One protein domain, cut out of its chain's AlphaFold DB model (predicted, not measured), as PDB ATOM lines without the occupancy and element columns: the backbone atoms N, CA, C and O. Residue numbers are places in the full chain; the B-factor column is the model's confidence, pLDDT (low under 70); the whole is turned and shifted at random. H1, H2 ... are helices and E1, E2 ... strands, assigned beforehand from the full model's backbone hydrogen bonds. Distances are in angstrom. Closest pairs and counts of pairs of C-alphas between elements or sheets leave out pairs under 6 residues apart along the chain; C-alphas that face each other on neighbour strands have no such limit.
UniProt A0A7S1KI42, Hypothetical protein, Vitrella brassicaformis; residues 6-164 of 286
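Overview. This is residues 6 to 164 of the 286 residues of the protein "Hypothetical protein" of Vitrella brassicaformis (UniProt A0A7S1KI42). A pair of parallel strands, E1 and E2, makes a small core, with H2 over one face of it, H1 along the E1 side and H3 along the E2 side. H5 slants past H3 beyond the strands, while H4 and the loop of residues 115 to 142 make a head at one end of the long axis. The printed part has 159 residues, with five named helices and two named strands in the order H1, E1, H2, E2, H3, H4, H5; its class is mostly helix. The whole is compact, with a radius of gyration of the C-alphas of 17.2 A and spans of 54 by 40 by 24 A.

Arrangement. Start at residues 7 to 8, which pair, parallel, with residues 32 to 33 of E1, residues 30 to 35. Next comes H1, residues 10 to 22; its C-alpha of Pro 10 is 5.5 A from that of Gln 34, the closest of H1 and E1. E1, H2, residues 38 to 52, and E2, residues 60 to 66, form a strand-helix-strand unit, two parallel neighbour strands with a helix between, and its crossover is right-handed. Look at N 31 and O 60, 2.8 A apart, and N 62 and O 31, 3.0 A, within hydrogen-bond range across E1 and E2. H2 touches H3, residues 83 to 95, at a shallow tilt of 12 degrees, the same way; their closest C-alphas, Asn 42 and Gly 92, are 4.4 A apart. H4, residues 109 to 114, touches no helix. H5, residues 143 to 162, touches H3 with its residues 149 to 156 alone, the same way at 37 degrees, a tilt only just steep; the closest C-alphas, Leu 90 and Ala 153, are 6.9 A apart. In H4 every O i to N i+4 pair is within hydrogen-bond range; in H2 9 of 11 are, in H3 6 of 9, in H5 12 of 16, and in H1 4 of 9, beside 4 of 10 O i to N i+3 pairs.

Along the chain. Find C-alpha 10 at (-52.080, -35.959, 43.238), where H1 begins its 20.1 A. E1 measures 15.6 A, H2 21.7 A, E2 17.8 A, H3 15.8 A and H4 8.7 A. H5 runs 26.1 A to C-alpha 162 at (-37.514, -24.176, 14.436), with a kink of 41 degrees near residue 150.

Size, cuts and confidence. The C-alphas farthest apart, Asp 24 and Ser 129, are 55.2 A apart. The printed part has no cut. The links E2 to H3, H3 to H4 and H4 to H5 are long. Residues 109 to 134 have pLDDT under 70.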
ATOM      1  N   VAL A   6     -40.712 -28.993  43.918       96.69
ATOM      2  CA  VAL A   6     -41.427 -29.803  44.902       96.69
ATOM      3  C   VAL A   6     -42.396 -30.735  44.179       96.69
ATOM      4  O   VAL A   6     -43.421 -30.291  43.663       96.69
ATOM      5  N   HIS A   7     -42.115 -32.039  44.227       97.00
ATOM      6  CA  HIS A   7     -43.074 -33.085  43.860       97.00
ATOM      7  C   HIS A   7     -44.184 -33.199  44.911       97.00
ATOM      8  O   HIS A   7     -43.978 -32.987  46.111       97.00
ATOM      9  N   THR A   8     -45.393 -33.536  44.462       94.44
ATOM     10  CA  THR A   8     -46.528 -33.807  45.349       94.44
ATOM     11  C   THR A   8     -47.391 -34.953  44.843       94.44
ATOM     12  O   THR A   8     -47.735 -35.000  43.660       94.44
ATOM     13  N   TYR A   9     -47.909 -35.761  45.776       93.75
ATOM     14  CA  TYR A   9     -48.986 -36.714  45.484       93.75
ATOM     15  C   TYR A   9     -50.216 -36.010  44.867       93.75
ATOM     16  O   TYR A   9     -50.468 -34.843  45.210       93.75
ATOM     17  N   PRO A  10     -51.026 -36.649  43.985       93.94
ATOM     18  CA  PRO A  10     -52.080 -35.959  43.238       93.94
ATOM     19  C   PRO A  10     -53.046 -35.158  44.118       93.94
ATOM     20  O   PRO A  10     -53.340 -33.996  43.834       93.94
ATOM     21  N   ASN A  11     -53.475 -35.729  45.247       94.50
ATOM     22  CA  ASN A  11     -54.414 -35.082  46.168       94.50
ATOM     23  C   ASN A  11     -53.756 -34.098  47.165       94.50
ATOM     24  O   ASN A  11     -54.465 -33.393  47.884       94.50
ATOM     25  N   ALA A  12     -52.421 -33.997  47.198       96.00
ATOM     26  CA  ALA A  12     -51.685 -33.149  48.139       96.00
ATOM     27  C   ALA A  12     -51.402 -31.736  47.599       96.00
ATOM     28  O   ALA A  12     -51.114 -30.823  48.375       96.00
ATOM     29  N   LYS A  13     -51.548 -31.508  46.287       96.06
ATOM     30  CA  LYS A  13     -51.241 -30.228  45.614       96.06
ATOM     31  C   LYS A  13     -51.898 -29.024  46.282       96.06
ATOM     32  O   LYS A  13     -51.266 -27.998  46.508       96.06
ATOM     33  N   ALA A  14     -53.182 -29.156  46.627       95.44
ATOM     34  CA  ALA A  14     -53.962 -28.091  47.257       95.44
ATOM     35  C   ALA A  14     -53.547 -27.801  48.711       95.44
ATOM     36  O   ALA A  14     -53.861 -26.729  49.218       95.44
ATOM     37  N   LYS A  15     -52.840 -28.730  49.365       96.44
ATOM     38  CA  LYS A  15     -52.280 -28.556  50.709       96.44
ATOM     39  C   LYS A  15     -50.877 -27.942  50.668       96.44
ATOM     40  O   LYS A  15     -50.541 -27.172  51.559       96.44
ATOM     41  N   VAL A  16     -50.078 -28.275  49.652       95.62
ATOM     42  CA  VAL A  16     -48.653 -27.910  49.574       95.62
ATOM     43  C   VAL A  16     -48.436 -26.585  48.840       95.62
ATOM     44  O   VAL A  16     -48.008 -25.602  49.447       95.62
ATOM     45  N   TYR A  17     -48.780 -26.512  47.550       96.31
ATOM     46  CA  TYR A  17     -48.402 -25.376  46.703       96.31
ATOM     47  C   TYR A  17     -48.925 -24.008  47.170       96.31
ATOM     48  O   TYR A  17     -48.187 -23.036  47.018       96.31
ATOM     49  N   PRO A  18     -50.127 -23.856  47.776       95.88
ATOM     50  CA  PRO A  18     -50.569 -22.547  48.258       95.88
ATOM     51  C   PRO A  18     -49.632 -21.909  49.288       95.88
ATOM     52  O   PRO A  18     -49.512 -20.688  49.296       95.88
ATOM     53  N   GLY A  19     -48.963 -22.706  50.131       94.25
ATOM     54  CA  GLY A  19     -47.963 -22.190  51.070       94.25
ATOM     55  C   GLY A  19     -46.701 -21.687  50.362       94.25
ATOM     56  O   GLY A  19     -46.141 -20.671  50.759       94.25
ATOM     57  N   LEU A  20     -46.310 -22.354  49.273       94.44
ATOM     58  CA  LEU A  20     -45.094 -22.057  48.512       94.44
ATOM     59  C   LEU A  20     -45.231 -20.825  47.609       94.44
ATOM     60  O   LEU A  20     -44.260 -20.095  47.431       94.44
ATOM     61  N   ILE A  21     -46.424 -20.581  47.056       96.19
ATOM     62  CA  ILE A  21     -46.664 -19.446  46.145       96.19
ATOM     63  C   ILE A  21     -47.029 -18.149  46.876       96.19
ATOM     64  O   ILE A  21     -46.821 -17.066  46.337       96.19
ATOM     65  N   ARG A  22     -47.596 -18.236  48.093       93.44
ATOM     66  CA  ARG A  22     -48.008 -17.064  48.898       93.44
ATOM     67  C   ARG A  22     -46.866 -16.424  49.686       93.44
ATOM     68  O   ARG A  22     -47.050 -15.329  50.203       93.44
ATOM     69  N   SER A  23     -45.736 -17.110  49.806       89.19
ATOM     70  CA  SER A  23     -44.544 -16.628  50.498       89.19
ATOM     71  C   SER A  23     -43.555 -16.073  49.476       89.19
ATOM     72  O   SER A  23     -43.108 -16.796  48.593       89.19
ATOM     73  N   ASP A  24     -43.199 -14.800  49.619       86.44
ATOM     74  CA  ASP A  24     -42.132 -14.126  48.865       86.44
ATOM     75  C   ASP A  24     -40.720 -14.514  49.346       86.44
ATOM     76  O   ASP A  24     -39.725 -14.246  48.675       86.44
ATOM     77  N   THR A  25     -40.623 -15.184  50.498       90.44
ATOM     78  CA  THR A  25     -39.373 -15.724  51.051       90.44
ATOM     79  C   THR A  25     -39.100 -17.174  50.647       90.44
ATOM     80  O   THR A  25     -37.979 -17.656  50.846       90.44
ATOM     81  N   SER A  26     -40.085 -17.863  50.062       92.38
ATOM     82  CA  SER A  26     -39.921 -19.212  49.521       92.38
ATOM     83  C   SER A  26     -38.803 -19.244  48.480       92.38
ATOM     84  O   SER A  26     -38.701 -18.373  47.621       92.38
ATOM     85  N   LYS A  27     -37.951 -20.271  48.550       93.56
ATOM     86  CA  LYS A  27     -36.907 -20.530  47.545       93.56
ATOM     87  C   LYS A  27     -37.349 -21.520  46.470       93.56
ATOM     88  O   LYS A  27     -36.579 -21.795  45.559       93.56
ATOM     89  N   VAL A  28     -38.566 -22.057  46.584       95.44
ATOM     90  CA  VAL A  28     -39.134 -22.967  45.588       95.44
ATOM     91  C   VAL A  28     -39.491 -22.175  44.342       95.44
ATOM     92  O   VAL A  28     -40.263 -21.225  44.413       95.44
ATOM     93  N   THR A  29     -38.944 -22.595  43.211       95.38
ATOM     94  CA  THR A  29     -39.153 -21.983  41.896       95.38
ATOM     95  C   THR A  29     -39.997 -22.860  40.974       95.38
ATOM     96  O   THR A  29     -40.427 -22.387  39.924       95.38
ATOM     97  N   GLY A  30     -40.210 -24.130  41.337       96.62
ATOM     98  CA  GLY A  30     -40.881 -25.131  40.511       96.62
ATOM     99  C   GLY A  30     -42.091 -25.805  41.168       96.62
ATOM    100  O   GLY A  30     -42.262 -25.751  42.390       96.62
ATOM    101  N   ALA A  31     -42.934 -26.422  40.339       97.56
ATOM    102  CA  ALA A  31     -43.895 -27.442  40.754       97.56
ATOM    103  C   ALA A  31     -43.878 -28.652  39.800       97.56
ATOM    104  O   ALA A  31     -44.437 -28.582  38.703       97.56
ATOM    105  N   SER A  32     -43.360 -29.773  40.296       97.25
ATOM    106  CA  SER A  32     -43.340 -31.097  39.678       97.25
ATOM    107  C   SER A  32     -44.657 -31.829  39.933       97.25
ATOM    108  O   SER A  32     -44.944 -32.333  41.026       97.25
ATOM    109  N   LEU A  33     -45.552 -31.840  38.943       97.75
ATOM    110  CA  LEU A  33     -46.889 -32.405  39.124       97.75
ATOM    111  C   LEU A  33     -46.929 -33.919  38.871       97.75
ATOM    112  O   LEU A  33     -46.766 -34.346  37.732       97.75
ATOM    113  N   GLN A  34     -47.315 -34.703  39.886       96.56
ATOM    114  CA  GLN A  34     -47.887 -36.046  39.694       96.56
ATOM    115  C   GLN A  34     -49.387 -35.965  39.373       96.56
ATOM    116  O   GLN A  34     -50.165 -35.481  40.199       96.56
ATOM    117  N   CYS A  35     -49.827 -36.456  38.223       95.75
ATOM    118  CA  CYS A  35     -51.233 -36.460  37.817       95.75
ATOM    119  C   CYS A  35     -51.801 -37.881  37.816       95.75
ATOM    120  O   CYS A  35     -51.162 -38.820  37.352       95.75
ATOM    121  N   GLU A  36     -53.029 -38.040  38.324       92.50
ATOM    122  CA  GLU A  36     -53.679 -39.355  38.462       92.50
ATOM    123  C   GLU A  36     -53.883 -40.057  37.113       92.50
ATOM    124  O   GLU A  36     -53.765 -41.277  37.032       92.50
ATOM    125  N   PHE A  37     -54.161 -39.284  36.060       92.69
ATOM    126  CA  PHE A  37     -54.367 -39.775  34.700       92.69
ATOM    127  C   PHE A  37     -53.804 -38.775  33.684       92.69
ATOM    128  O   PHE A  37     -53.893 -37.564  33.941       92.69
ATOM    129  N   PRO A  38     -53.277 -39.238  32.532       94.44
ATOM    130  CA  PRO A  38     -52.732 -38.358  31.511       94.44
ATOM    131  C   PRO A  38     -53.709 -37.269  31.054       94.44
ATOM    132  O   PRO A  38     -53.337 -36.107  30.934       94.44
ATOM    133  N   GLU A  39     -54.985 -37.605  30.887       94.88
ATOM    134  CA  GLU A  39     -56.041 -36.718  30.381       94.88
ATOM    135  C   GLU A  39     -56.284 -35.487  31.276       94.88
ATOM    136  O   GLU A  39     -56.893 -34.506  30.850       94.88
ATOM    137  N   ARG A  40     -55.807 -35.505  32.529       95.00
ATOM    138  CA  ARG A  40     -55.928 -34.372  33.463       95.00
ATOM    139  C   ARG A  40     -54.745 -33.409  33.414       95.00
ATOM    140  O   ARG A  40     -54.871 -32.292  33.919       95.00
ATOM    141  N   ILE A  41     -53.624 -33.813  32.817       97.38
ATOM    142  CA  ILE A  41     -52.344 -33.098  32.906       97.38
ATOM    143  C   ILE A  41     -52.470 -31.663  32.401       97.38
ATOM    144  O   ILE A  41     -52.125 -30.737  33.133       97.38
ATOM    145  N   ASN A  42     -53.023 -31.455  31.201       98.06
ATOM    146  CA  ASN A  42     -53.158 -30.112  30.631       98.06
ATOM    147  C   ASN A  42     -53.912 -29.159  31.579       98.06
ATOM    148  O   ASN A  42     -53.433 -28.067  31.890       98.06
ATOM    149  N   ALA A  43     -55.059 -29.603  32.103       97.12
ATOM    150  CA  ALA A  43     -55.879 -28.803  33.006       97.12
ATOM    151  C   ALA A  43     -55.183 -28.535  34.352       97.12
ATOM    152  O   ALA A  43     -55.299 -27.437  34.902       97.12
ATOM    153  N   GLU A  44     -54.463 -29.516  34.902       97.56
ATOM    154  CA  GLU A  44     -53.742 -29.362  36.167       97.56
ATOM    155  C   GLU A  44     -52.526 -28.438  36.048       97.56
ATOM    156  O   GLU A  44     -52.364 -27.548  36.889       97.56
ATOM    157  N   VAL A  45     -51.725 -28.589  34.990       98.44
ATOM    158  CA  VAL A  45     -50.582 -27.714  34.693       98.44
ATOM    159  C   VAL A  45     -51.068 -26.277  34.498       98.44
ATOM    160  O   VAL A  45     -50.624 -25.375  35.213       98.44
ATOM    161  N   ALA A  46     -52.061 -26.060  33.627       98.25
ATOM    162  CA  ALA A  46     -52.609 -24.729  33.359       98.25
ATOM    163  C   ALA A  46     -53.172 -24.073  34.631       98.25
ATOM    164  O   ALA A  46     -52.962 -22.884  34.889       98.25
ATOM    165  N   LYS A  47     -53.856 -24.853  35.479       97.56
ATOM    166  CA  LYS A  47     -54.385 -24.387  36.767       97.56
ATOM    167  C   LYS A  47     -53.281 -23.897  37.700       97.56
ATOM    168  O   LYS A  47     -53.472 -22.864  38.348       97.56
ATOM    169  N   TRP A  48     -52.173 -24.627  37.828       97.81
ATOM    170  CA  TRP A  48     -51.098 -24.254  38.750       97.81
ATOM    171  C   TRP A  48     -50.250 -23.097  38.239       97.81
ATOM    172  O   TRP A  48     -49.935 -22.223  39.044       97.81
ATOM    173  N   ILE A  49     -50.023 -23.001  36.926       98.06
ATOM    174  CA  ILE A  49     -49.433 -21.809  36.299       98.06
ATOM    175  C   ILE A  49     -50.309 -20.584  36.580       98.06
ATOM    176  O   ILE A  49     -49.844 -19.583  37.119       98.06
ATOM    177  N   ALA A  50     -51.613 -20.666  36.295       97.06
ATOM    178  CA  ALA A  50     -52.521 -19.538  36.490       97.06
ATOM    179  C   ALA A  50     -52.637 -19.111  37.963       97.06
ATOM    180  O   ALA A  50     -52.818 -17.929  38.258       97.06
ATOM    181  N   LYS A  51     -52.576 -20.059  38.907       96.31
ATOM    182  CA  LYS A  51     -52.582 -19.749  40.344       96.31
ATOM    183  C   LYS A  51     -51.274 -19.109  40.801       96.31
ATOM    184  O   LYS A  51     -51.333 -18.125  41.537       96.31
ATOM    185  N   SER A  52     -50.128 -19.647  40.393       96.56
ATOM    186  CA  SER A  52     -48.822 -19.151  40.830       96.56
ATOM    187  C   SER A  52     -48.512 -17.776  40.227       96.56
ATOM    188  O   SER A  52     -48.080 -16.893  40.956       96.56
ATOM    189  N   ALA A  53     -48.874 -17.528  38.962       95.12
ATOM    190  CA  ALA A  53     -48.684 -16.239  38.284       95.12
ATOM    191  C   ALA A  53     -49.396 -15.048  38.958       95.12
ATOM    192  O   ALA A  53     -49.010 -13.901  38.757       95.12
ATOM    193  N   ARG A  54     -50.444 -15.299  39.757       92.94
ATOM    194  CA  ARG A  54     -51.164 -14.272  40.541       92.94
ATOM    195  C   ARG A  54     -50.663 -14.145  41.981       92.94
ATOM    196  O   ARG A  54     -51.328 -13.517  42.803       92.94
ATOM    197  N   SER A  55     -49.557 -14.802  42.306       94.38
ATOM    198  CA  SER A  55     -49.020 -14.893  43.659       94.38
ATOM    199  C   SER A  55     -47.622 -14.258  43.730       94.38
ATOM    200  O   SER A  55     -46.986 -14.098  42.691       94.38
ATOM    201  N   PRO A  56     -47.126 -13.904  44.931       95.00
ATOM    202  CA  PRO A  56     -45.790 -13.321  45.103       95.00
ATOM    203  C   PRO A  56     -44.634 -14.166  44.552       95.00
ATOM    204  O   PRO A  56     -43.610 -13.606  44.177       95.00
ATOM    205  N   ASN A  57     -44.800 -15.492  44.486       94.75
ATOM    206  CA  ASN A  57     -43.794 -16.418  43.975       94.75
ATOM    207  C   ASN A  57     -44.368 -17.301  42.842       94.75
ATOM    208  O   ASN A  57     -44.935 -18.369  43.113       94.75
ATOM    209  N   PRO A  58     -44.298 -16.849  41.574       94.94
ATOM    210  CA  PRO A  58     -44.686 -17.641  40.410       94.94
ATOM    211  C   PRO A  58     -43.815 -18.893  40.257       94.94
ATOM    212  O   PRO A  58     -42.609 -18.844  40.475       94.94
ATOM    213  N   LEU A  59     -44.424 -20.009  39.849       96.50
ATOM    214  CA  LEU A  59     -43.733 -21.292  39.692       96.50
ATOM    215  C   LEU A  59     -43.597 -21.660  38.220       96.50
ATOM    216  O   LEU A  59     -44.549 -21.510  37.449       96.50
ATOM    217  N   VAL A  60     -42.448 -22.228  37.870       97.19
ATOM    218  CA  VAL A  60     -42.267 -23.030  36.661       97.19
ATOM    219  C   VAL A  60     -42.935 -24.385  36.901       97.19
ATOM    220  O   VAL A  60     -42.602 -25.069  37.856       97.19
ATOM    221  N   VAL A  61     -43.912 -24.772  36.084       98.25
ATOM    222  CA  VAL A  61     -44.688 -26.001  36.327       98.25
ATOM    223  C   VAL A  61     -44.323 -27.055  35.291       98.25
ATOM    224  O   VAL A  61     -44.409 -26.785  34.092       98.25
ATOM    225  N   SER A  62     -43.950 -28.247  35.738       97.81
ATOM    226  CA  SER A  62     -43.685 -29.427  34.911       97.81
ATOM    227  C   SER A  62     -44.686 -30.535  35.247       97.81
ATOM    228  O   SER A  62     -45.355 -30.514  36.286       97.81
ATOM    229  N   ASN A  63     -44.825 -31.512  34.356       97.81
ATOM    230  CA  ASN A  63     -45.484 -32.763  34.702       97.81
ATOM    231  C   ASN A  63     -44.423 -33.838  34.917       97.81
ATOM    232  O   ASN A  63     -43.760 -34.252  33.976       97.81
ATOM    233  N   ASP A  64     -44.286 -34.261  36.163       96.56
ATOM    234  CA  ASP A  64     -43.222 -35.160  36.601       96.56
ATOM    235  C   ASP A  64     -43.673 -36.627  36.536       96.56
ATOM    236  O   ASP A  64     -42.979 -37.512  36.055       96.56
ATOM    237  N   GLU A  65     -44.922 -36.893  36.920       95.19
ATOM    238  CA  GLU A  65     -45.400 -38.267  37.005       95.19
ATOM    239  C   GLU A  65     -46.821 -38.399  36.454       95.19
ATOM    240  O   GLU A  65     -47.719 -37.606  36.761       95.19
ATOM    241  N   GLN A  66     -47.026 -39.409  35.610       92.81
ATOM    242  CA  GLN A  66     -48.304 -39.703  34.975       92.81
ATOM    243  C   GLN A  66     -48.826 -41.045  35.465       92.81
ATOM    244  O   GLN A  66     -48.101 -42.040  35.516       92.81
ATOM    245  N   GLY A  67     -50.107 -41.079  35.810       87.75
ATOM    246  CA  GLY A  67     -50.747 -42.316  36.207       87.75
ATOM    247  C   GLY A  67     -51.135 -43.241  35.039       87.75
ATOM    248  O   GLY A  67     -51.082 -42.851  33.873       87.75
ATOM    249  N   PRO A  68     -51.576 -44.468  35.369       86.06
ATOM    250  CA  PRO A  68     -51.634 -44.985  36.731       86.06
ATOM    251  C   PRO A  68     -50.224 -45.308  37.259       86.06
ATOM    252  O   PRO A  68     -49.379 -45.809  36.522       86.06
ATOM    253  N   ASN A  69     -49.981 -45.028  38.545       82.69
ATOM    254  CA  ASN A  69     -48.641 -45.063  39.161       82.69
ATOM    255  C   ASN A  69     -47.904 -46.412  39.032       82.69
ATOM    256  O   ASN A  69     -46.688 -46.486  39.104       82.69
ATOM    257  N   TRP A  70     -48.609 -47.516  38.834       78.75
ATOM    258  CA  TRP A  70     -47.975 -48.822  38.691       78.75
ATOM    259  C   TRP A  70     -47.528 -49.112  37.253       78.75
ATOM    260  O   TRP A  70     -46.653 -49.954  37.067       78.75
ATOM    261  N   LEU A  71     -48.118 -48.441  36.257       80.69
ATOM    262  CA  LEU A  71     -47.869 -48.650  34.825       80.69
ATOM    263  C   LEU A  71     -46.860 -47.644  34.274       80.69
ATOM    264  O   LEU A  71     -45.917 -48.050  33.603       80.69
ATOM    265  N   GLY A  72     -47.084 -46.354  34.542       87.75
ATOM    266  CA  GLY A  72     -46.348 -45.274  33.887       87.75
ATOM    267  C   GLY A  72     -46.391 -45.376  32.357       87.75
ATOM    268  O   GLY A  72     -47.377 -45.818  31.767       87.75
ATOM    269  N   VAL A  73     -45.307 -44.972  31.702       90.12
ATOM    270  CA  VAL A  73     -45.102 -45.114  30.260       90.12
ATOM    271  C   VAL A  73     -44.830 -46.582  29.920       90.12
ATOM    272  O   VAL A  73     -43.903 -47.201  30.452       90.12
ATOM    273  N   GLY A  74     -45.619 -47.142  29.000       86.62
ATOM    274  CA  GLY A  74     -45.419 -48.497  28.474       86.62
ATOM    275  C   GLY A  74     -44.150 -48.622  27.625       86.62
ATOM    276  O   GLY A  74     -43.535 -47.626  27.277       86.62
ATOM    277  N   ILE A  75     -43.738 -49.843  27.276       87.44
ATOM    278  CA  ILE A  75     -42.595 -50.066  26.371       87.44
ATOM    279  C   ILE A  75     -43.003 -50.004  24.897       87.44
ATOM    280  O   ILE A  75     -44.132 -50.332  24.540       87.44
ATOM    281  N   ASP A  76     -42.052 -49.679  24.027       92.12
ATOM    282  CA  ASP A  76     -42.260 -49.473  22.589       92.12
ATOM    283  C   ASP A  76     -42.733 -50.703  21.815       92.12
ATOM    284  O   ASP A  76     -43.254 -50.560  20.704       92.12
ATOM    285  N   SER A  77     -42.494 -51.908  22.336       87.62
ATOM    286  CA  SER A  77     -42.978 -53.156  21.738       87.62
ATOM    287  C   SER A  77     -44.465 -53.391  22.009       87.62
ATOM    288  O   SER A  77     -45.115 -54.084  21.229       87.62
ATOM    289  N   LEU A  78     -45.005 -52.792  23.076       85.25
ATOM    290  CA  LEU A  78     -46.416 -52.863  23.452       85.25
ATOM    291  C   LEU A  78     -47.215 -51.652  22.986       85.25
ATOM    292  O   LEU A  78     -48.308 -51.803  22.446       85.25
ATOM    293  N   ASP A  79     -46.669 -50.459  23.198       91.12
ATOM    294  CA  ASP A  79     -47.249 -49.199  22.753       91.12
ATOM    295  C   ASP A  79     -46.259 -48.484  21.826       91.12
ATOM    296  O   ASP A  79     -45.593 -47.531  22.214       91.12
ATOM    297  N   PRO A  80     -46.117 -48.931  20.565       93.06
ATOM    298  CA  PRO A  80     -45.190 -48.311  19.622       93.06
ATOM    299  C   PRO A  80     -45.584 -46.882  19.236       93.06
ATOM    300  O   PRO A  80     -44.798 -46.178  18.602       93.06
ATOM    301  N   ALA A  81     -46.823 -46.478  19.511       94.50
ATOM    302  CA  ALA A  81     -47.360 -45.191  19.111       94.50
ATOM    303  C   ALA A  81     -47.202 -44.136  20.208       94.50
ATOM    304  O   ALA A  81     -47.010 -42.966  19.869       94.50
ATOM    305  N   HIS A  82     -47.324 -44.550  21.474       95.25
ATOM    306  CA  HIS A  82     -47.444 -43.694  22.655       95.25
ATOM    307  C   HIS A  82     -48.486 -42.595  22.492       95.25
ATOM    308  O   HIS A  82     -48.325 -41.491  23.001       95.25
ATOM    309  N   ASP A  83     -49.564 -42.860  21.749       95.44
ATOM    310  CA  ASP A  83     -50.501 -41.812  21.343       95.44
ATOM    311  C   ASP A  83     -51.140 -41.121  22.559       95.44
ATOM    312  O   ASP A  83     -51.270 -39.899  22.547       95.44
ATOM    313  N   SER A  84     -51.487 -41.862  23.620       94.25
ATOM    314  CA  SER A  84     -52.061 -41.262  24.835       94.25
ATOM    315  C   SER A  84     -51.056 -40.366  25.566       94.25
ATOM    316  O   SER A  84     -51.363 -39.210  25.854       94.25
ATOM    317  N   PHE A  85     -49.833 -40.847  25.807       95.88
ATOM    318  CA  PHE A  85     -48.794 -40.073  26.496       95.88
ATOM    319  C   PHE A  85     -48.310 -38.884  25.666       95.88
ATOM    320  O   PHE A  85     -48.160 -37.781  26.187       95.88
ATOM    321  N   ARG A  86     -48.149 -39.059  24.354       97.12
ATOM    322  CA  ARG A  86     -47.837 -37.971  23.429       97.12
ATOM    323  C   ARG A  86     -48.909 -36.888  23.464       97.12
ATOM    324  O   ARG A  86     -48.570 -35.718  23.616       97.12
ATOM    325  N   ARG A  87     -50.188 -37.266  23.333       97.06
ATOM    326  CA  ARG A  87     -51.307 -36.312  23.324       97.06
ATOM    327  C   ARG A  87     -51.435 -35.604  24.662       97.06
ATOM    328  O   ARG A  87     -51.385 -34.380  24.725       97.06
ATOM    329  N   ASN A  88     -51.578 -36.376  25.730       96.81
ATOM    330  CA  ASN A  88     -52.050 -35.865  27.007       96.81
ATOM    331  C   ASN A  88     -50.921 -35.439  27.955       96.81
ATOM    332  O   ASN A  88     -51.090 -34.460  28.676       96.81
ATOM    333  N   ALA A  89     -49.765 -36.112  27.937       97.19
ATOM    334  CA  ALA A  89     -48.628 -35.735  28.775       97.19
ATOM    335  C   ALA A  89     -47.731 -34.718  28.065       97.19
ATOM    336  O   ALA A  89     -47.643 -33.576  28.515       97.19
ATOM    337  N   LEU A  90     -47.130 -35.084  26.928       98.25
ATOM    338  CA  LEU A  90     -46.197 -34.215  26.199       98.25
ATOM    339  C   LEU A  90     -46.892 -32.950  25.678       98.25
ATOM    340  O   LEU A  90     -46.618 -31.846  26.155       98.25
ATOM    341  N   TRP A  91     -47.814 -33.098  24.724       98.38
ATOM    342  CA  TRP A  91     -48.522 -31.949  24.160       98.38
ATOM    343  C   TRP A  91     -49.450 -31.304  25.182       98.38
ATOM    344  O   TRP A  91     -49.508 -30.081  25.245       98.38
ATOM    345  N   GLY A  92     -50.108 -32.082  26.042       98.12
ATOM    346  CA  GLY A  92     -50.921 -31.526  27.121       98.12
ATOM    347  C   GLY A  92     -50.136 -30.600  28.052       98.12
ATOM    348  O   GLY A  92     -50.627 -29.516  28.360       98.12
ATOM    349  N   THR A  93     -48.903 -30.944  28.430       98.62
ATOM    350  CA  THR A  93     -48.065 -30.068  29.265       98.62
ATOM    351  C   THR A  93     -47.587 -28.837  28.502       98.62
ATOM    352  O   THR A  93     -47.766 -27.717  28.982       98.62
ATOM    353  N   LEU A  94     -47.050 -29.010  27.288       98.69
ATOM    354  CA  LEU A  94     -46.559 -27.889  26.477       98.69
ATOM    355  C   LEU A  94     -47.675 -26.886  26.154       98.69
ATOM    356  O   LEU A  94     -47.501 -25.682  26.317       98.69
ATOM    357  N   MET A  95     -48.852 -27.374  25.759       98.62
ATOM    358  CA  MET A  95     -50.000 -26.534  25.400       98.62
ATOM    359  C   MET A  95     -50.682 -25.898  26.623       98.62
ATOM    360  O   MET A  95     -51.471 -24.961  26.487       98.62
ATOM    361  N   ALA A  96     -50.375 -26.378  27.832       98.50
ATOM    362  CA  ALA A  96     -50.754 -25.725  29.080       98.50
ATOM    363  C   ALA A  96     -49.802 -24.575  29.472       98.50
ATOM    364  O   ALA A  96     -50.137 -23.795  30.365       98.50
ATOM    365  N   GLY A  97     -48.645 -24.455  28.807       98.44
ATOM    366  CA  GLY A  97     -47.552 -23.549  29.169       98.44
ATOM    367  C   GLY A  97     -46.547 -24.151  30.161       98.44
ATOM    368  O   GLY A  97     -45.757 -23.414  30.745       98.44
ATOM    369  N   GLY A  98     -46.590 -25.468  30.385       98.06
ATOM    370  CA  GLY A  98     -45.668 -26.172  31.276       98.06
ATOM    371  C   GLY A  98     -44.271 -26.341  30.680       98.06
ATOM    372  O   GLY A  98     -44.103 -26.439  29.468       98.06
ATOM    373  N   ALA A  99     -43.259 -26.398  31.542       95.38
ATOM    374  CA  ALA A  99     -41.851 -26.336  31.154       95.38
ATOM    375  C   ALA A  99     -41.252 -27.661  30.657       95.38
ATOM    376  O   ALA A  99     -40.125 -27.670  30.163       95.38
ATOM    377  N   GLY A 100     -41.978 -28.771  30.774       95.12
ATOM    378  CA  GLY A 100     -41.496 -30.077  30.340       95.12
ATOM    379  C   GLY A 100     -42.238 -31.229  30.998       95.12
ATOM    380  O   GLY A 100     -43.087 -31.024  31.869       95.12
ATOM    381  N   VAL A 101     -41.900 -32.433  30.548       96.75
ATOM    382  CA  VAL A 101     -42.455 -33.692  31.039       96.75
ATOM    383  C   VAL A 101     -41.318 -34.621  31.421       96.75
ATOM    384  O   VAL A 101     -40.372 -34.770  30.646       96.75
ATOM    385  N   GLU A 102     -41.442 -35.260  32.574       95.50
ATOM    386  CA  GLU A 102     -40.634 -36.412  32.962       95.50
ATOM    387  C   GLU A 102     -41.466 -37.669  32.689       95.50
ATOM    388  O   GLU A 102     -42.645 -37.736  33.027       95.50
ATOM    389  N   PHE A 103     -40.904 -38.638  31.967       95.12
ATOM    390  CA  PHE A 103     -41.636 -39.844  31.586       95.12
ATOM    391  C   PHE A 103     -41.445 -40.917  32.648       95.12
ATOM    392  O   PHE A 103     -40.442 -41.621  32.648       95.12
ATOM    393  N   TYR A 104     -42.426 -41.045  33.534       93.19
ATOM    394  CA  TYR A 104     -42.390 -41.994  34.641       93.19
ATOM    395  C   TYR A 104     -42.621 -43.436  34.171       93.19
ATOM    396  O   TYR A 104     -43.567 -43.700  33.429       93.19
ATOM    397  N   PHE A 105     -41.797 -44.399  34.601       89.44
ATOM    398  CA  PHE A 105     -41.824 -45.778  34.067       89.44
ATOM    399  C   PHE A 105     -42.672 -46.767  34.875       89.44
ATOM    400  O   PHE A 105     -42.693 -47.958  34.554       89.44
ATOM    401  N   GLY A 106     -43.396 -46.284  35.888       86.44
ATOM    402  CA  GLY A 106     -44.219 -47.128  36.747       86.44
ATOM    403  C   GLY A 106     -43.378 -47.916  37.745       86.44
ATOM    404  O   GLY A 106     -42.301 -48.410  37.420       86.44
ATOM    405  N   TRP A 107     -43.868 -48.083  38.973       78.44
ATOM    406  CA  TRP A 107     -43.130 -48.845  39.986       78.44
ATOM    407  C   TRP A 107     -43.386 -50.362  39.938       78.44
ATOM    408  O   TRP A 107     -42.619 -51.111  40.541       78.44
ATOM    409  N   GLY A 108     -44.450 -50.852  39.279       70.06
ATOM    410  CA  GLY A 108     -44.934 -52.209  39.579       70.06
ATOM    411  C   GLY A 108     -45.919 -52.848  38.604       70.06
ATOM    412  O   GLY A 108     -46.887 -53.468  39.047       70.06
ATOM    413  N   PHE A 109     -45.675 -52.761  37.296       66.94
ATOM    414  CA  PHE A 109     -46.568 -53.319  36.275       66.94
ATOM    415  C   PHE A 109     -46.922 -54.802  36.500       66.94
ATOM    416  O   PHE A 109     -48.099 -55.162  36.589       66.94
ATOM    417  N   ARG A 110     -45.917 -55.678  36.651       66.00
ATOM    418  CA  ARG A 110     -46.136 -57.133  36.772       66.00
ATOM    419  C   ARG A 110     -46.851 -57.506  38.069       66.00
ATOM    420  O   ARG A 110     -47.715 -58.382  38.048       66.00
ATOM    421  N   ARG A 111     -46.563 -56.810  39.177       68.56
ATOM    422  CA  ARG A 111     -47.284 -56.981  40.451       68.56
ATOM    423  C   ARG A 111     -48.782 -56.737  40.266       68.56
ATOM    424  O   ARG A 111     -49.598 -57.503  40.770       68.56
ATOM    425  N   HIS A 112     -49.139 -55.689  39.526       66.62
ATOM    426  CA  HIS A 112     -50.533 -55.317  39.293       66.62
ATOM    427  C   HIS A 112     -51.251 -56.208  38.268       66.62
ATOM    428  O   HIS A 112     -52.458 -56.395  38.402       66.62
ATOM    429  N   GLN A 113     -50.547 -56.794  37.293       65.38
ATOM    430  CA  GLN A 113     -51.159 -57.724  36.334       65.38
ATOM    431  C   GLN A 113     -51.285 -59.165  36.843       65.38
ATOM    432  O   GLN A 113     -52.291 -59.816  36.584       65.38
ATOM    433  N   THR A 114     -50.276 -59.672  37.555       64.56
ATOM    434  CA  THR A 114     -50.218 -61.090  37.961       64.56
ATOM    435  C   THR A 114     -50.768 -61.342  39.364       64.56
ATOM    436  O   THR A 114     -51.050 -62.481  39.720       64.56
ATOM    437  N   GLY A 115     -50.905 -60.296  40.187       66.12
ATOM    438  CA  GLY A 115     -51.275 -60.423  41.599       66.12
ATOM    439  C   GLY A 115     -50.148 -60.938  42.506       66.12
ATOM    440  O   GLY A 115     -50.345 -61.011  43.722       66.12
ATOM    441  N   ASN A 116     -48.969 -61.253  41.952       64.25
ATOM    442  CA  ASN A 116     -47.803 -61.697  42.714       64.25
ATOM    443  C   ASN A 116     -47.252 -60.554  43.579       64.25
ATOM    444  O   ASN A 116     -47.012 -59.450  43.091       64.25
ATOM    445  N   LYS A 117     -47.088 -60.819  44.882       57.28
ATOM    446  CA  LYS A 117     -46.715 -59.823  45.907       57.28
ATOM    447  C   LYS A 117     -45.226 -59.816  46.269       57.28
ATOM    448  O   LYS A 117     -44.786 -58.849  46.888       57.28
ATOM    449  N   ASP A 118     -44.493 -60.862  45.899       54.09
ATOM    450  CA  ASP A 118     -43.046 -60.980  46.112       54.09
ATOM    451  C   ASP A 118     -42.301 -60.061  45.132       54.09
ATOM    452  O   ASP A 118     -42.879 -59.712  44.098       54.09
ATOM    453  N   PRO A 119     -41.095 -59.555  45.458       49.56
ATOM    454  CA  PRO A 119     -40.582 -58.354  44.818       49.56
ATOM    455  C   PRO A 119     -40.373 -58.603  43.328       49.56
ATOM    456  O   PRO A 119     -39.505 -59.370  42.928       49.56
ATOM    457  N   ILE A 120     -41.167 -57.920  42.508       56.16
ATOM    458  CA  ILE A 120     -40.902 -57.813  41.080       56.16
ATOM    459  C   ILE A 120     -40.310 -56.437  40.846       56.16
ATOM    460  O   ILE A 120     -40.999 -55.511  40.422       56.16
ATOM    461  N   ILE A 121     -39.039 -56.290  41.201       46.00
ATOM    462  CA  ILE A 121     -38.256 -55.126  40.818       46.00
ATOM    463  C   ILE A 121     -36.849 -55.606  40.461       46.00
ATOM    464  O   ILE A 121     -36.170 -56.175  41.310       46.00
ATOM    465  N   GLY A 122     -36.409 -55.328  39.234       46.19
ATOM    466  CA  GLY A 122     -35.008 -55.445  38.825       46.19
ATOM    467  C   GLY A 122     -34.821 -56.252  37.551       46.19
ATOM    468  O   GLY A 122     -35.646 -57.103  37.241       46.19
ATOM    469  N   ASN A 123     -33.713 -55.976  36.860       46.72
ATOM    470  CA  ASN A 123     -33.201 -56.580  35.618       46.72
ATOM    471  C   ASN A 123     -33.150 -58.129  35.563       46.72
ATOM    472  O   ASN A 123     -32.634 -58.690  34.599       46.72
ATOM    473  N   ASP A 124     -33.678 -58.816  36.573       48.84
ATOM    474  CA  ASP A 124     -33.525 -60.242  36.834       48.84
ATOM    475  C   ASP A 124     -34.832 -61.013  36.553       48.84
ATOM    476  O   ASP A 124     -34.910 -62.228  36.762       48.84
ATOM    477  N   ASP A 125     -35.878 -60.323  36.076       54.09
ATOM    478  CA  ASP A 125     -37.087 -60.971  35.576       54.09
ATOM    479  C   ASP A 125     -36.792 -61.674  34.246       54.09
ATOM    480  O   ASP A 125     -36.730 -61.066  33.179       54.09
ATOM    481  N   THR A 126     -36.571 -62.984  34.328       54.38
ATOM    482  CA  THR A 126     -36.252 -63.847  33.180       54.38
ATOM    483  C   THR A 126     -37.493 -64.336  32.433       54.38
ATOM    484  O   THR A 126     -37.371 -65.085  31.461       54.38
ATOM    485  N   ASP A 127     -38.691 -63.935  32.866       58.91
ATOM    486  CA  ASP A 127     -39.939 -64.320  32.220       58.91
ATOM    487  C   ASP A 127     -40.148 -63.549  30.909       58.91
ATOM    488  O   ASP A 127     -40.720 -62.461  30.868       58.91
ATOM    489  N   THR A 128     -39.703 -64.149  29.806       58.88
ATOM    490  CA  THR A 128     -39.894 -63.619  28.448       58.88
ATOM    491  C   THR A 128     -41.244 -63.997  27.841       58.88
ATOM    492  O   THR A 128     -41.486 -63.708  26.669       58.88
ATOM    493  N   SER A 129     -42.109 -64.711  28.574       59.31
ATOM    494  CA  SER A 129     -43.385 -65.196  28.031       59.31
ATOM    495  C   SER A 129     -44.428 -64.087  27.883       59.31
ATOM    496  O   SER A 129     -45.406 -64.260  27.157       59.31
ATOM    497  N   HIS A 130     -44.195 -62.935  28.518       58.12
ATOM    498  CA  HIS A 130     -45.054 -61.767  28.430       58.12
ATOM    499  C   HIS A 130     -44.250 -60.508  28.061       58.12
ATOM    500  O   HIS A 130     -43.151 -60.298  28.571       58.12
ATOM    501  N   PRO A 131     -44.783 -59.639  27.188       59.16
ATOM    502  CA  PRO A 131     -44.086 -58.448  26.704       59.16
ATOM    503  C   PRO A 131     -44.099 -57.318  27.746       59.16
ATOM    504  O   PRO A 131     -44.778 -56.318  27.560       59.16
ATOM    505  N   TYR A 132     -43.391 -57.451  28.865       64.50
ATOM    506  CA  TYR A 132     -43.336 -56.406  29.894       64.50
ATOM    507  C   TYR A 132     -41.994 -55.683  29.915       64.50
ATOM    508  O   TYR A 132     -40.990 -56.171  29.401       64.50
ATOM    509  N   SER A 133     -41.988 -54.485  30.505       65.88
ATOM    510  CA  SER A 133     -40.747 -53.767  30.794       65.88
ATOM    511  C   SER A 133     -39.898 -54.606  31.744       65.88
ATOM    512  O   SER A 133     -40.365 -54.945  32.829       65.88
ATOM    513  N   THR A 134     -38.656 -54.907  31.364       66.31
ATOM    514  CA  THR A 134     -37.683 -55.617  32.219       66.31
ATOM    515  C   THR A 134     -37.169 -54.747  33.374       66.31
ATOM    516  O   THR A 134     -36.498 -55.239  34.275       66.31
ATOM    517  N   CYS A 135     -37.493 -53.452  33.353       75.38
ATOM    518  CA  CYS A 135     -37.132 -52.456  34.355       75.38
ATOM    519  C   CYS A 135     -38.355 -51.628  34.799       75.38
ATOM    520  O   CYS A 135     -39.353 -51.545  34.076       75.38
ATOM    521  N   SER A 136     -38.269 -50.973  35.956       80.94
ATOM    522  CA  SER A 136     -39.275 -50.031  36.470       80.94
ATOM    523  C   SER A 136     -38.660 -48.650  36.706       80.94
ATOM    524  O   SER A 136     -37.459 -48.472  36.519       80.94
ATOM    525  N   ASP A 137     -39.450 -47.686  37.178       84.69
ATOM    526  CA  ASP A 137     -38.948 -46.372  37.618       84.69
ATOM    527  C   ASP A 137     -37.827 -46.457  38.679       84.69
ATOM    528  O   ASP A 137     -37.025 -45.546  38.833       84.69
ATOM    529  N   LEU A 138     -37.730 -47.591  39.383       82.00
ATOM    530  CA  LEU A 138     -36.726 -47.826  40.422       82.00
ATOM    531  C   LEU A 138     -35.457 -48.524  39.916       82.00
ATOM    532  O   LEU A 138     -34.481 -48.597  40.657       82.00
ATOM    533  N   THR A 139     -35.482 -49.118  38.719       80.00
ATOM    534  CA  THR A 139     -34.405 -50.015  38.247       80.00
ATOM    535  C   THR A 139     -34.011 -49.837  36.793       80.00
ATOM    536  O   THR A 139     -33.132 -50.555  36.314       80.00
ATOM    537  N   CYS A 140     -34.662 -48.936  36.060       83.75
ATOM    538  CA  CYS A 140     -34.325 -48.732  34.667       83.75
ATOM    539  C   CYS A 140     -33.054 -47.910  34.513       83.75
ATOM    540  O   CYS A 140     -33.023 -46.739  34.859       83.75
ATOM    541  N   GLU A 141     -32.045 -48.527  33.907       85.81
ATOM    542  CA  GLU A 141     -30.788 -47.875  33.524       85.81
ATOM    543  C   GLU A 141     -30.660 -47.743  31.994       85.81
ATOM    544  O   GLU A 141     -29.816 -47.002  31.492       85.81
ATOM    545  N   ASP A 142     -31.513 -48.443  31.228       86.19
ATOM    546  CA  ASP A 142     -31.589 -48.336  29.767       86.19
ATOM    547  C   ASP A 142     -32.972 -47.863  29.311       86.19
ATOM    548  O   ASP A 142     -33.960 -48.593  29.326       86.19
ATOM    549  N   PHE A 143     -33.023 -46.616  28.852       90.00
ATOM    550  CA  PHE A 143     -34.264 -45.941  28.492       90.00
ATOM    551  C   PHE A 143     -34.695 -46.263  27.049       90.00
ATOM    552  O   PHE A 143     -35.739 -45.794  26.591       90.00
ATOM    553  N   ARG A 144     -33.922 -47.087  26.320       90.19
ATOM    554  CA  ARG A 144     -34.194 -47.457  24.920       90.19
ATOM    555  C   ARG A 144     -35.458 -48.280  24.722       90.19
ATOM    556  O   ARG A 144     -35.970 -48.320  23.613       90.19
ATOM    557  N   SER A 145     -35.995 -48.911  25.767       87.44
ATOM    558  CA  SER A 145     -37.278 -49.617  25.671       87.44
ATOM    559  C   SER A 145     -38.475 -48.673  25.461       87.44
ATOM    560  O   SER A 145     -39.601 -49.158  25.333       87.44
ATOM    561  N   ARG A 146     -38.246 -47.352  25.526       92.25
ATOM    562  CA  ARG A 146     -39.221 -46.256  25.399       92.25
ATOM    563  C   ARG A 146     -38.689 -45.133  24.493       92.25
ATOM    564  O   ARG A 146     -39.097 -43.974  24.619       92.25
ATOM    565  N   ASP A 147     -37.740 -45.445  23.610       95.06
ATOM    566  CA  ASP A 147     -37.023 -44.474  22.779       95.06
ATOM    567  C   ASP A 147     -37.953 -43.661  21.869       95.06
ATOM    568  O   ASP A 147     -37.686 -42.484  21.587       95.06
ATOM    569  N   LYS A 148     -39.089 -44.237  21.460       96.06
ATOM    570  CA  LYS A 148     -40.054 -43.572  20.582       96.06
ATOM    571  C   LYS A 148     -40.676 -42.362  21.256       96.06
ATOM    572  O   LYS A 148     -40.877 -41.347  20.589       96.06
ATOM    573  N   LEU A 149     -40.942 -42.422  22.559       94.44
ATOM    574  CA  LEU A 149     -41.522 -41.289  23.278       94.44
ATOM    575  C   LEU A 149     -40.498 -40.159  23.474       94.44
ATOM    576  O   LEU A 149     -40.827 -38.990  23.263       94.44
ATOM    577  N   PHE A 150     -39.232 -40.488  23.752       96.12
ATOM    578  CA  PHE A 150     -38.144 -39.499  23.768       96.12
ATOM    579  C   PHE A 150     -37.914 -38.875  22.385       96.12
ATOM    580  O   PHE A 150     -37.715 -37.665  22.266       96.12
ATOM    581  N   THR A 151     -38.025 -39.672  21.320       97.75
ATOM    582  CA  THR A 151     -37.974 -39.185  19.934       97.75
ATOM    583  C   THR A 151     -39.117 -38.207  19.650       97.75
ATOM    584  O   THR A 151     -38.896 -37.144  19.071       97.75
ATOM    585  N   GLN A 152     -40.334 -38.511  20.104       97.56
ATOM    586  CA  GLN A 152     -41.487 -37.614  19.977       97.56
ATOM    587  C   GLN A 152     -41.305 -36.317  20.784       97.56
ATOM    588  O   GLN A 152     -41.651 -35.240  20.294       97.56
ATOM    589  N   ALA A 153     -40.704 -36.380  21.977       97.75
ATOM    590  CA  ALA A 153     -40.346 -35.191  22.755       97.75
ATOM    591  C   ALA A 153     -39.320 -34.311  22.020       97.75
ATOM    592  O   ALA A 153     -39.483 -33.091  21.950       97.75
ATOM    593  N   PHE A 154     -38.312 -34.921  21.389       97.81
ATOM    594  CA  PHE A 154     -37.357 -34.206  20.541       97.81
ATOM    595  C   PHE A 154     -38.032 -33.543  19.330       97.81
ATOM    596  O   PHE A 154     -37.738 -32.389  19.014       97.81
ATOM    597  N   VAL A 155     -38.974 -34.236  18.682       98.19
ATOM    598  CA  VAL A 155     -39.787 -33.697  17.579       98.19
ATOM    599  C   VAL A 155     -40.594 -32.473  18.029       98.19
ATOM    600  O   VAL A 155     -40.577 -31.450  17.343       98.19
ATOM    601  N   ALA A 156     -41.237 -32.526  19.200       98.38
ATOM    602  CA  ALA A 156     -41.970 -31.391  19.761       98.38
ATOM    603  C   ALA A 156     -41.047 -30.204  20.090       98.38
ATOM    604  O   ALA A 156     -41.346 -29.066  19.723       98.38
ATOM    605  N   TRP A 157     -39.893 -30.455  20.719       97.81
ATOM    606  CA  TRP A 157     -38.905 -29.410  21.010       97.81
ATOM    607  C   TRP A 157     -38.392 -28.733  19.736       97.81
ATOM    608  O   TRP A 157     -38.371 -27.501  19.651       97.81
ATOM    609  N   ARG A 158     -38.032 -29.524  18.714       98.00
ATOM    610  CA  ARG A 158     -37.616 -28.998  17.410       98.00
ATOM    611  C   ARG A 158     -38.704 -28.160  16.773       98.00
ATOM    612  O   ARG A 158     -38.404 -27.073  16.298       98.00
ATOM    613  N   PHE A 159     -39.955 -28.612  16.805       98.38
ATOM    614  CA  PHE A 159     -41.070 -27.822  16.297       98.38
ATOM    615  C   PHE A 159     -41.148 -26.454  16.978       98.38
ATOM    616  O   PHE A 159     -41.204 -25.443  16.277       98.38
ATOM    617  N   MET A 160     -41.113 -26.411  18.316       97.88
ATOM    618  CA  MET A 160     -41.202 -25.153  19.064       97.88
ATOM    619  C   MET A 160     -40.058 -24.198  18.697       97.88
ATOM    620  O   MET A 160     -40.288 -23.009  18.465       97.88
ATOM    621  N   LYS A 161     -38.835 -24.731  18.603       96.88
ATOM    622  CA  LYS A 161     -37.622 -23.978  18.274       96.88
ATOM    623  C   LYS A 161     -37.603 -23.505  16.818       96.88
ATOM    624  O   LYS A 161     -37.504 -22.307  16.568       96.88
ATOM    625  N   ASP A 162     -37.705 -24.430  15.869       96.88
ATOM    626  CA  ASP A 162     -37.514 -24.176  14.436       96.88
ATOM    627  C   ASP A 162     -38.645 -23.278  13.887       96.88
ATOM    628  O   ASP A 162     -38.414 -22.425  13.027       96.88
ATOM    629  N   ASN A 163     -39.856 -23.368  14.455       96.81
ATOM    630  CA  ASN A 163     -40.989 -22.508  14.093       96.81
ATOM    631  C   ASN A 163     -41.090 -21.226  14.932       96.81
ATOM    632  O   ASN A 163     -42.089 -20.508  14.818       96.81
ATOM    633  N   HIS A 164     -40.078 -20.911  15.750       96.25
ATOM    634  CA  HIS A 164     -40.006 -19.675  16.536       96.25
ATOM    635  C   HIS A 164     -41.307 -19.420  17.314       96.25
ATOM    636  O   HIS A 164     -41.951 -18.373  17.174       96.25
TER     637      HIS A 164